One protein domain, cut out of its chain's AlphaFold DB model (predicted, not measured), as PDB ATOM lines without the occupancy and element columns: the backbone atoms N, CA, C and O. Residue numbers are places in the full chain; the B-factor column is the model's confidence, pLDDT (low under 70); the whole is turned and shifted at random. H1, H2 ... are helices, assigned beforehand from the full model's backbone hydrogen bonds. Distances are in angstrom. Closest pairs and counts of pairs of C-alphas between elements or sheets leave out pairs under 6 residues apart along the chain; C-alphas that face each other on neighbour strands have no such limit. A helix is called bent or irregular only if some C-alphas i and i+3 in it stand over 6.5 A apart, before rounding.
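This is residues 7 to 81 of the 81 residues of an uncharacterized protein of Paenibacillus xylanivorans (UniProt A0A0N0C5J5). Going along from the first printed residue, you meet an open, strung-out chain with no common core: the short H1 at one end, a loop within the long stretch of residues 11 to 36, then the short H2 on a free-standing strand of chain, and at the far end two longer helices, H3 and H4. The first part of H3 and the start of H4 come together in a wide corner, the chain between them folds back from H3's end, and residues 70 to 79 of H4 stick out. The printed part has 75 residues with four named helices in the order H1, H2, H3, H4 and no named strand; the class is all helix, though under half of the residues, 33, are in named elements. The whole is extended, with a radius of gyration of the C-alphas of 20.4 A and spans of 54 by 37 by 29 A.

Begin at H1, residues 7 to 10, which touches no helix. Next comes H2, residues 37 to 41, which touches no helix either. Look then at H3, residues 47 to 58, and H4, residues 68 to 79, which only just touch, with 3 pairs of C-alphas within 8 A. Their closest C-alphas, those of Asp 49 and Ser 68, are 6.1 A apart. H3 touches H4 with residues 48 to 52 alone, and H4 touches H3 with residue 68 alone. They run opposite ways at a steep tilt of 55 degrees. In H3 and H4 every O i to N i+4 pair is within hydrogen-bond range; in H2 it is 0 of 1, with 2 of 2 O i to N i+3 pairs within range, and H1 is too short for an O i to N i+4 pair.

Find C-alpha 7 at (45.015, -49.280, -26.333), where H1 begins; it is irregular, but only just, with C-alphas 7 and 10 lying 6.6 A apart. H2 is neither bent nor irregular, but only just: C-alphas 38 and 41 are 6.2 A apart. From C-alpha 47 at (26.102, -31.390, 4.087), H3 runs 16.9 A to C-alpha 58. H4 runs 16.8 A from C-alpha 68 to C-alpha 79 at (25.845, -10.291, 7.260).

The two C-alphas farthest apart, those of Gln 8 and Gln 81, are 60.0 A apart. The printed part has no cut and ends at residue 81, the chain's last. The link from H1 to H2 is long, with 26 residues; H2 to H3 is tight and H3 to H4 short. The mean pLDDT of the printed part is 75.6, and residues 7 to 21, 26 and 80 to 81 are under 70.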
ATOM      1  N   ASP A   7      46.006 -48.683 -27.238       52.88
ATOM      2  CA  ASP A   7      45.015 -49.280 -26.333       52.88
ATOM      3  C   ASP A   7      45.641 -49.832 -25.034       52.88
ATOM      4  O   ASP A   7      45.005 -49.860 -23.983       52.88
ATOM      5  N   GLN A   8      46.929 -50.202 -25.061       53.50
ATOM      6  CA  GLN A   8      47.625 -50.717 -23.873       53.50
ATOM      7  C   GLN A   8      48.112 -49.628 -22.906       53.50
ATOM      8  O   GLN A   8      48.462 -49.952 -21.775       53.50
ATOM      9  N   ASN A   9      48.106 -48.351 -23.307       50.16
ATOM     10  CA  ASN A   9      48.636 -47.260 -22.479       50.16
ATOM     11  C   ASN A   9      47.737 -46.895 -21.288       50.16
ATOM     12  O   ASN A   9      48.200 -46.219 -20.375       50.16
ATOM     13  N   ASN A  10      46.475 -47.335 -21.270       52.59
ATOM     14  CA  ASN A  10      45.520 -46.934 -20.233       52.59
ATOM     15  C   ASN A  10      45.508 -47.841 -18.992       52.59
ATOM     16  O   ASN A  10      44.833 -47.525 -18.020       52.59
ATOM     17  N   LYS A  11      46.230 -48.972 -18.994       49.41
ATOM     18  CA  LYS A  11      46.245 -49.899 -17.843       49.41
ATOM     19  C   LYS A  11      47.390 -49.667 -16.857       49.41
ATOM     20  O   LYS A  11      47.284 -50.103 -15.714       49.41
ATOM     21  N   ASP A  12      48.441 -48.957 -17.260       49.59
ATOM     22  CA  ASP A  12      49.652 -48.790 -16.445       49.59
ATOM     23  C   ASP A  12      49.659 -47.499 -15.598       49.59
ATOM     24  O   ASP A  12      50.507 -47.343 -14.722       49.59
ATOM     25  N   ALA A  13      48.700 -46.586 -15.800       52.19
ATOM     26  CA  ALA A  13      48.639 -45.297 -15.096       52.19
ATOM     27  C   ALA A  13      48.059 -45.373 -13.667       52.19
ATOM     28  O   ALA A  13      48.094 -44.390 -12.935       52.19
ATOM     29  N   HIS A  14      47.535 -46.528 -13.242       53.72
ATOM     30  CA  HIS A  14      46.858 -46.678 -11.945       53.72
ATOM     31  C   HIS A  14      47.753 -47.173 -10.798       53.72
ATOM     32  O   HIS A  14      47.237 -47.470  -9.721       53.72
ATOM     33  N   LYS A  15      49.072 -47.300 -10.994       54.09
ATOM     34  CA  LYS A  15      49.950 -48.003 -10.041       54.09
ATOM     35  C   LYS A  15      50.758 -47.111  -9.090       54.09
ATOM     36  O   LYS A  15      51.808 -47.540  -8.623       54.09
ATOM     37  N   ASP A  16      50.271 -45.914  -8.774       57.19
ATOM     38  CA  ASP A  16      50.862 -45.093  -7.706       57.19
ATOM     39  C   ASP A  16      49.804 -44.285  -6.931       57.19
ATOM     40  O   ASP A  16      49.917 -43.079  -6.758       57.19
ATOM     41  N   ARG A  17      48.747 -44.959  -6.449       60.00
ATOM     42  CA  ARG A  17      47.766 -44.387  -5.491       60.00
ATOM     43  C   ARG A  17      48.313 -44.311  -4.054       60.00
ATOM     44  O   ARG A  17      47.570 -44.211  -3.085       60.00
ATOM     45  N   SER A  18      49.633 -44.432  -3.889       58.84
ATOM     46  CA  SER A  18      50.289 -44.597  -2.589       58.84
ATOM     47  C   SER A  18      50.370 -43.302  -1.767       58.84
ATOM     48  O   SER A  18      50.895 -43.335  -0.655       58.84
ATOM     49  N   HIS A  19      49.898 -42.176  -2.312       60.09
ATOM     50  CA  HIS A  19      50.064 -40.837  -1.738       60.09
ATOM     51  C   HIS A  19      48.741 -40.060  -1.603       60.09
ATOM     52  O   HIS A  19      48.760 -38.874  -1.272       60.09
ATOM     53  N   ASP A  20      47.592 -40.706  -1.827       67.31
ATOM     54  CA  ASP A  20      46.274 -40.049  -1.805       67.31
ATOM     55  C   ASP A  20      45.713 -39.864  -0.381       67.31
ATOM     56  O   ASP A  20      44.628 -39.316  -0.184       67.31
ATOM     57  N   ASN A  21      46.452 -40.297   0.647       69.50
ATOM     58  CA  ASN A  21      46.078 -40.137   2.047       69.50
ATOM     59  C   ASN A  21      46.731 -38.892   2.684       69.50
ATOM     60  O   ASN A  21      47.917 -38.627   2.483       69.50
ATOM     61  N   PRO A  22      46.010 -38.143   3.541       73.75
ATOM     62  CA  PRO A  22      46.528 -36.924   4.176       73.75
ATOM     63  C   PRO A  22      47.742 -37.174   5.084       73.75
ATOM     64  O   PRO A  22      48.563 -36.281   5.276       73.75
ATOM     65  N   GLU A  23      47.882 -38.389   5.617       75.62
ATOM     66  CA  GLU A  23      49.034 -38.803   6.425       75.62
ATOM     67  C   GLU A  23      50.220 -39.317   5.581       75.62
ATOM     68  O   GLU A  23      51.267 -39.626   6.140       75.62
ATOM     69  N   GLN A  24      50.078 -39.383   4.250       71.12
ATOM     70  CA  GLN A  24      51.118 -39.736   3.266       71.12
ATOM     71  C   GLN A  24      51.817 -41.092   3.500       71.12
ATOM     72  O   GLN A  24      52.879 -41.359   2.938       71.12
ATOM     73  N   TYR A  25      51.247 -41.967   4.330       74.06
ATOM     74  CA  TYR A  25      51.727 -43.336   4.480       74.06
ATOM     75  C   TYR A  25      51.272 -44.196   3.302       74.06
ATOM     76  O   TYR A  25      50.090 -44.154   2.969       74.06
ATOM     77  N   PRO A  26      52.145 -45.038   2.729       68.12
ATOM     78  CA  PRO A  26      51.745 -45.966   1.684       68.12
ATOM     79  C   PRO A  26      50.692 -46.934   2.234       68.12
ATOM     80  O   PRO A  26      50.993 -47.790   3.069       68.12
ATOM     81  N   THR A  27      49.446 -46.785   1.789       71.88
ATOM     82  CA  THR A  27      48.349 -47.691   2.136       71.88
ATOM     83  C   THR A  27      47.961 -48.519   0.919       71.88
ATOM     84  O   THR A  27      47.683 -47.975  -0.142       71.88
ATOM     85  N   GLU A  28      47.889 -49.841   1.079       73.12
ATOM     86  CA  GLU A  28      47.425 -50.763   0.025       73.12
ATOM     87  C   GLU A  28      45.890 -50.793  -0.116       73.12
ATOM     88  O   GLU A  28      45.354 -51.466  -0.994       73.12
ATOM     89  N   GLN A  29      45.173 -50.110   0.780       74.75
ATOM     90  CA  GLN A  29      43.715 -50.089   0.814       74.75
ATOM     91  C   GLN A  29      43.157 -48.992  -0.089       74.75
ATOM     92  O   GLN A  29      43.629 -47.859  -0.060       74.75
ATOM     93  N   GLU A  30      42.101 -49.322  -0.831       74.00
ATOM     94  CA  GLU A  30      41.350 -48.345  -1.618       74.00
ATOM     95  C   GLU A  30      40.733 -47.269  -0.713       74.00
ATOM     96  O   GLU A  30      40.064 -47.583   0.291       74.00
ATOM     97  N   SER A  31      40.947 -46.004  -1.097       76.38
ATOM     98  CA  SER A  31      40.335 -44.833  -0.467       76.38
ATOM     99  C   SER A  31      38.817 -44.983  -0.450       76.38
ATOM    100  O   SER A  31      38.227 -45.524  -1.382       76.38
ATOM    101  N   LEU A  32      38.162 -44.500   0.607       80.19
ATOM    102  CA  LEU A  32      36.700 -44.566   0.727       80.19
ATOM    103  C   LEU A  32      35.988 -43.918  -0.468       80.19
ATOM    104  O   LEU A  32      34.956 -44.427  -0.892       80.19
ATOM    105  N   LEU A  33      36.569 -42.845  -1.011       76.31
ATOM    106  CA  LEU A  33      36.018 -42.088  -2.135       76.31
ATOM    107  C   LEU A  33      36.212 -42.797  -3.485       76.31
ATOM    108  O   LEU A  33      35.464 -42.547  -4.421       76.31
ATOM    109  N   ASP A  34      37.172 -43.719  -3.580       76.44
ATOM    110  CA  ASP A  34      37.483 -44.428  -4.829       76.44
ATOM    111  C   ASP A  34      36.635 -45.691  -5.028       76.44
ATOM    112  O   ASP A  34      36.656 -46.285  -6.104       76.44
ATOM    113  N   ARG A  35      35.900 -46.127  -3.996       84.06
ATOM    114  CA  ARG A  35      35.113 -47.375  -4.024       84.06
ATOM    115  C   ARG A  35      33.852 -47.274  -4.873       84.06
ATOM    116  O   ARG A  35      33.337 -48.297  -5.320       84.06
ATOM    117  N   HIS A  36      33.337 -46.063  -5.051       85.00
ATOM    118  CA  HIS A  36      32.076 -45.800  -5.729       85.00
ATOM    119  C   HIS A  36      32.345 -45.069  -7.050       85.00
ATOM    120  O   HIS A  36      32.328 -43.846  -7.109       85.00
ATOM    121  N   GLU A  37      32.588 -45.825  -8.128       81.81
ATOM    122  CA  GLU A  37      32.846 -45.260  -9.470       81.81
ATOM    123  C   GLU A  37      31.720 -44.333  -9.951       81.81
ATOM    124  O   GLU A  37      31.976 -43.333 -10.617       81.81
ATOM    125  N   GLU A  38      30.479 -44.633  -9.567       82.00
ATOM    126  CA  GLU A  38      29.304 -43.822  -9.893       82.00
ATOM    127  C   GLU A  38      29.396 -42.410  -9.288       82.00
ATOM    128  O   GLU A  38      29.051 -41.434  -9.954       82.00
ATOM    129  N   GLU A  39      29.943 -42.280  -8.073       83.81
ATOM    130  CA  GLU A  39      30.090 -40.999  -7.368       83.81
ATOM    131  C   GLU A  39      31.179 -40.104  -7.978       83.81
ATOM    132  O   GLU A  39      31.142 -38.893  -7.781       83.81
ATOM    133  N   GLN A  40      32.100 -40.643  -8.794       84.06
ATOM    134  CA  GLN A  40      33.151 -39.838  -9.443       84.06
ATOM    135  C   GLN A  40      32.599 -38.805 -10.433       84.06
ATOM    136  O   GLN A  40      33.281 -37.838 -10.769       84.06
ATOM    137  N   THR A  41      31.387 -39.030 -10.941       86.38
ATOM    138  CA  THR A  41      30.750 -38.159 -11.942       86.38
ATOM    139  C   THR A  41      29.627 -37.304 -11.372       86.38
ATOM    140  O   THR A  41      29.086 -36.458 -12.084       86.38
ATOM    141  N   VAL A  42      29.263 -37.531 -10.110       81.75
ATOM    142  CA  VAL A  42      28.143 -36.861  -9.456       81.75
ATOM    143  C   VAL A  42      28.679 -35.677  -8.666       81.75
ATOM    144  O   VAL A  42      29.611 -35.809  -7.876       81.75
ATOM    145  N   ASP A  43      28.081 -34.508  -8.879       86.94
ATOM    146  CA  ASP A  43      28.428 -33.323  -8.105       86.94
ATOM    147  C   ASP A  43      28.160 -33.564  -6.606       86.94
ATOM    148  O   ASP A  43      27.127 -34.139  -6.243       86.94
ATOM    149  N   PRO A  44      29.057 -33.120  -5.709       83.44
ATOM    150  CA  PRO A  44      28.872 -33.318  -4.280       83.44
ATOM    151  C   PRO A  44      27.666 -32.519  -3.766       83.44
ATOM    152  O   PRO A  44      27.530 -31.324  -4.028       83.44
ATOM    153  N   ILE A  45      26.815 -33.176  -2.975       84.44
ATOM    154  CA  ILE A  45      25.665 -32.543  -2.316       84.44
ATOM    155  C   ILE A  45      26.130 -31.855  -1.017       84.44
ATOM    156  O   ILE A  45      26.891 -32.458  -0.252       84.44
ATOM    157  N   PRO A  46      25.677 -30.620  -0.720       87.25
ATOM    158  CA  PRO A  46      25.994 -29.939   0.533       87.25
ATOM    159  C   PRO A  46      25.559 -30.724   1.779       87.25
ATOM    160  O   PRO A  46      24.479 -31.315   1.834       87.25
ATOM    161  N   MET A  47      26.379 -30.677   2.833       88.88
ATOM    162  CA  MET A  47      26.102 -31.390   4.087       88.88
ATOM    163  C   MET A  47      24.868 -30.845   4.813       88.88
ATOM    164  O   MET A  47      24.180 -31.588   5.513       88.88
ATOM    165  N   GLU A  48      24.596 -29.549   4.690       85.62
ATOM    166  CA  GLU A  48      23.419 -28.906   5.266       85.62
ATOM    167  C   GLU A  48      22.124 -29.496   4.706       85.62
ATOM    168  O   GLU A  48      21.212 -29.790   5.483       85.62
ATOM    169  N   ASP A  49      22.084 -29.757   3.400       86.44
ATOM    170  CA  ASP A  49      20.934 -30.338   2.706       86.44
ATOM    171  C   ASP A  49      20.695 -31.771   3.199       86.44
ATOM    172  O   ASP A  49      19.604 -32.093   3.669       86.44
ATOM    173  N   LEU A  50      21.748 -32.598   3.230       87.56
ATOM    174  CA  LEU A  50      21.674 -33.976   3.738       87.56
ATOM    175  C   LEU A  50      21.191 -34.039   5.196       87.56
ATOM    176  O   LEU A  50      20.414 -34.915   5.588       87.56
ATOM    177  N   ASN A  51      21.656 -33.109   6.032       88.81
ATOM    178  CA  ASN A  51      21.241 -33.036   7.429       88.81
ATOM    179  C   ASN A  51      19.777 -32.612   7.571       88.81
ATOM    180  O   ASN A  51      19.077 -33.161   8.428       88.81
ATOM    181  N   MET A  52      19.321 -31.662   6.753       87.06
ATOM    182  CA  MET A  52      17.931 -31.211   6.722       87.06
ATOM    183  C   MET A  52      17.005 -32.358   6.315       87.06
ATOM    184  O   MET A  52      16.067 -32.663   7.049       87.06
ATOM    185  N   GLU A  53      17.328 -33.081   5.243       87.25
ATOM    186  CA  GLU A  53      16.561 -34.251   4.801       87.25
ATOM    187  C   GLU A  53      16.471 -35.326   5.886       87.25
ATOM    188  O   GLU A  53      15.392 -35.839   6.179       87.25
ATOM    189  N   LYS A  54      17.582 -35.628   6.568       89.12
ATOM    190  CA  LYS A  54      17.587 -36.591   7.678       89.12
ATOM    191  C   LYS A  54      16.695 -36.154   8.845       89.12
ATOM    192  O   LYS A  54      16.164 -37.003   9.563       89.12
ATOM    193  N   GLN A  55      16.575 -34.851   9.098       87.06
ATOM    194  CA  GLN A  55      15.684 -34.316  10.130       87.06
ATOM    195  C   GLN A  55      14.219 -34.346   9.687       87.06
ATOM    196  O   GLN A  55      13.361 -34.712  10.489       87.06
ATOM    197  N   GLU A  56      13.936 -34.016   8.428       87.12
ATOM    198  CA  GLU A  56      12.602 -34.127   7.834       87.12
ATOM    199  C   GLU A  56      12.115 -35.576   7.817       87.12
ATOM    200  O   GLU A  56      10.984 -35.831   8.207       87.12
ATOM    201  N   GLU A  57      12.971 -36.541   7.474       87.06
ATOM    202  CA  GLU A  57      12.620 -37.968   7.453       87.06
ATOM    203  C   GLU A  57      12.221 -38.480   8.846       87.06
ATOM    204  O   GLU A  57      11.293 -39.277   8.998       87.06
ATOM    205  N   LYS A  58      12.858 -37.970   9.910       87.38
ATOM    206  CA  LYS A  58      12.421 -38.259  11.289       87.38
ATOM    207  C   LYS A  58      11.008 -37.741  11.566       87.38
ATOM    208  O   LYS A  58      10.295 -38.345  12.363       87.38
ATOM    209  N   ASN A  59      10.617 -36.652  10.913       85.00
ATOM    210  CA  ASN A  59       9.323 -35.988  11.036       85.00
ATOM    211  C   ASN A  59       8.506 -36.109   9.736       85.00
ATOM    212  O   ASN A  59       7.839 -35.157   9.341       85.00
ATOM    213  N   LYS A  60       8.552 -37.274   9.077       81.38
ATOM    214  CA  LYS A  60       7.989 -37.533   7.735       81.38
ATOM    215  C   LYS A  60       6.520 -37.151   7.519       81.38
ATOM    216  O   LYS A  60       6.096 -36.976   6.382       81.38
ATOM    217  N   ASP A  61       5.738 -37.047   8.593       84.75
ATOM    218  CA  ASP A  61       4.321 -36.673   8.536       84.75
ATOM    219  C   ASP A  61       4.120 -35.146   8.446       84.75
ATOM    220  O   ASP A  61       3.007 -34.670   8.210       84.75
ATOM    221  N   GLN A  62       5.181 -34.357   8.646       82.44
ATOM    222  CA  GLN A  62       5.152 -32.903   8.531       82.44
ATOM    223  C   GLN A  62       5.430 -32.448   7.096       82.44
ATOM    224  O   GLN A  62       6.184 -33.058   6.344       82.44
ATOM    225  N   THR A  63       4.817 -31.328   6.712       80.56
ATOM    226  CA  THR A  63       5.075 -30.694   5.414       80.56
ATOM    227  C   THR A  63       6.421 -29.975   5.436       80.56
ATOM    228  O   THR A  63       6.683 -29.182   6.346       80.56
ATOM    229  N   LYS A  64       7.249 -30.212   4.411       80.56
ATOM    230  CA  LYS A  64       8.524 -29.510   4.213       80.56
ATOM    231  C   LYS A  64       8.282 -28.003   4.207       80.56
ATOM    232  O   LYS A  64       7.504 -27.502   3.397       80.56
ATOM    233  N   SER A  65       8.895 -27.303   5.156       80.00
ATOM    234  CA  SER A  65       8.628 -25.880   5.417       80.00
ATOM    235  C   SER A  65       9.888 -25.013   5.333       80.00
ATOM    236  O   SER A  65       9.812 -23.798   5.496       80.00
ATOM    237  N   ASN A  66      11.046 -25.626   5.094       76.88
ATOM    238  CA  ASN A  66      12.355 -24.993   5.026       76.88
ATOM    239  C   ASN A  66      13.115 -25.450   3.774       76.88
ATOM    240  O   ASN A  66      12.888 -26.531   3.241       76.88
ATOM    241  N   SER A  67      14.006 -24.586   3.288       76.69
ATOM    242  CA  SER A  67      14.901 -24.860   2.166       76.69
ATOM    243  C   SER A  67      16.280 -24.301   2.491       76.69
ATOM    244  O   SER A  67      16.396 -23.160   2.943       76.69
ATOM    245  N   SER A  68      17.318 -25.098   2.237       76.38
ATOM    246  CA  SER A  68      18.713 -24.715   2.470       76.38
ATOM    247  C   SER A  68      19.100 -23.462   1.685       76.38
ATOM    248  O   SER A  68      19.666 -22.526   2.244       76.38
ATOM    249  N   THR A  69      18.689 -23.359   0.417       79.81
ATOM    250  CA  THR A  69      18.951 -22.178  -0.417       79.81
ATOM    251  C   THR A  69      18.373 -20.905   0.197       79.81
ATOM    252  O   THR A  69      19.050 -19.880   0.255       79.81
ATOM    253  N   GLU A  70      17.135 -20.960   0.692       81.94
ATOM    254  CA  GLU A  70      16.505 -19.799   1.319       81.94
ATOM    255  C   GLU A  70      17.216 -19.388   2.617       81.94
ATOM    256  O   GLU A  70      17.348 -18.197   2.903       81.94
ATOM    257  N   GLU A  71      17.727 -20.347   3.387       82.00
ATOM    258  CA  GLU A  71      18.524 -20.057   4.577       82.00
ATOM    259  C   GLU A  71      19.859 -19.388   4.232       82.00
ATOM    260  O   GLU A  71      20.194 -18.375   4.853       82.00
ATOM    261  N   LYS A  72      20.573 -19.878   3.209       82.25
ATOM    262  CA  LYS A  72      21.840 -19.285   2.750       82.25
ATOM    263  C   LYS A  72      21.662 -17.813   2.354       82.25
ATOM    264  O   LYS A  72      22.313 -16.949   2.930       82.25
ATOM    265  N   TYR A  73      20.692 -17.497   1.491       82.69
ATOM    266  CA  TYR A  73      20.443 -16.103   1.083       82.69
ATOM    267  C   TYR A  73      20.023 -15.192   2.247       82.69
ATOM    268  O   TYR A  73      20.380 -14.012   2.284       82.69
ATOM    269  N   ARG A  74      19.260 -15.717   3.215       83.81
ATOM    270  CA  ARG A  74      18.884 -14.958   4.418       83.81
ATOM    271  C   ARG A  74      20.085 -14.683   5.323       83.81
ATOM    272  O   ARG A  74      20.076 -13.650   5.989       83.81
ATOM    273  N   ALA A  75      21.060 -15.588   5.391       79.94
ATOM    274  CA  ALA A  75      22.279 -15.399   6.169       79.94
ATOM    275  C   ALA A  75      23.160 -14.306   5.546       79.94
ATOM    276  O   ALA A  75      23.468 -13.328   6.226       79.94
ATOM    277  N   ASP A  76      23.428 -14.398   4.243       81.56
ATOM    278  CA  ASP A  76      24.281 -13.445   3.520       81.56
ATOM    279  C   ASP A  76      23.733 -12.010   3.595       81.56
ATOM    280  O   ASP A  76      24.470 -11.053   3.839       81.56
ATOM    281  N   TYR A  77      22.410 -11.840   3.461       78.06
ATOM    282  CA  TYR A  77      21.785 -10.518   3.565       78.06
ATOM    283  C   TYR A  77      21.899  -9.917   4.974       78.06
ATOM    284  O   TYR A  77      22.066  -8.706   5.109       78.06
ATOM    285  N   ARG A  78      21.823 -10.742   6.026       72.12
ATOM    286  CA  ARG A  78      22.009 -10.276   7.411       72.12
ATOM    287  C   ARG A  78      23.455  -9.902   7.706       72.12
ATOM    288  O   ARG A  78      23.664  -9.011   8.514       72.12
ATOM    289  N   GLU A  79      24.417 -10.583   7.092       71.38
ATOM    290  CA  GLU A  79      25.845 -10.291   7.260       71.38
ATOM    291  C   GLU A  79      26.282  -9.043   6.474       71.38
ATOM    292  O   GLU A  79      27.223  -8.359   6.861       71.38
ATOM    293  N   SER A  80      25.564  -8.702   5.399       69.25
ATOM    294  CA  SER A  80      25.827  -7.511   4.578       69.25
ATOM    295  C   SER A  80      25.321  -6.171   5.152       69.25
ATOM    296  O   SER A  80      25.470  -5.146   4.483       69.25
ATOM    297  N   GLN A  81      24.714  -6.167   6.347       54.62
ATOM    298  CA  GLN A  81      24.147  -4.993   7.038       54.62
ATOM    299  C   GLN A  81      24.941  -4.648   8.299       54.62
ATOM    300  O   GLN A  81      25.177  -3.439   8.527       54.62
TER     301      GLN A  81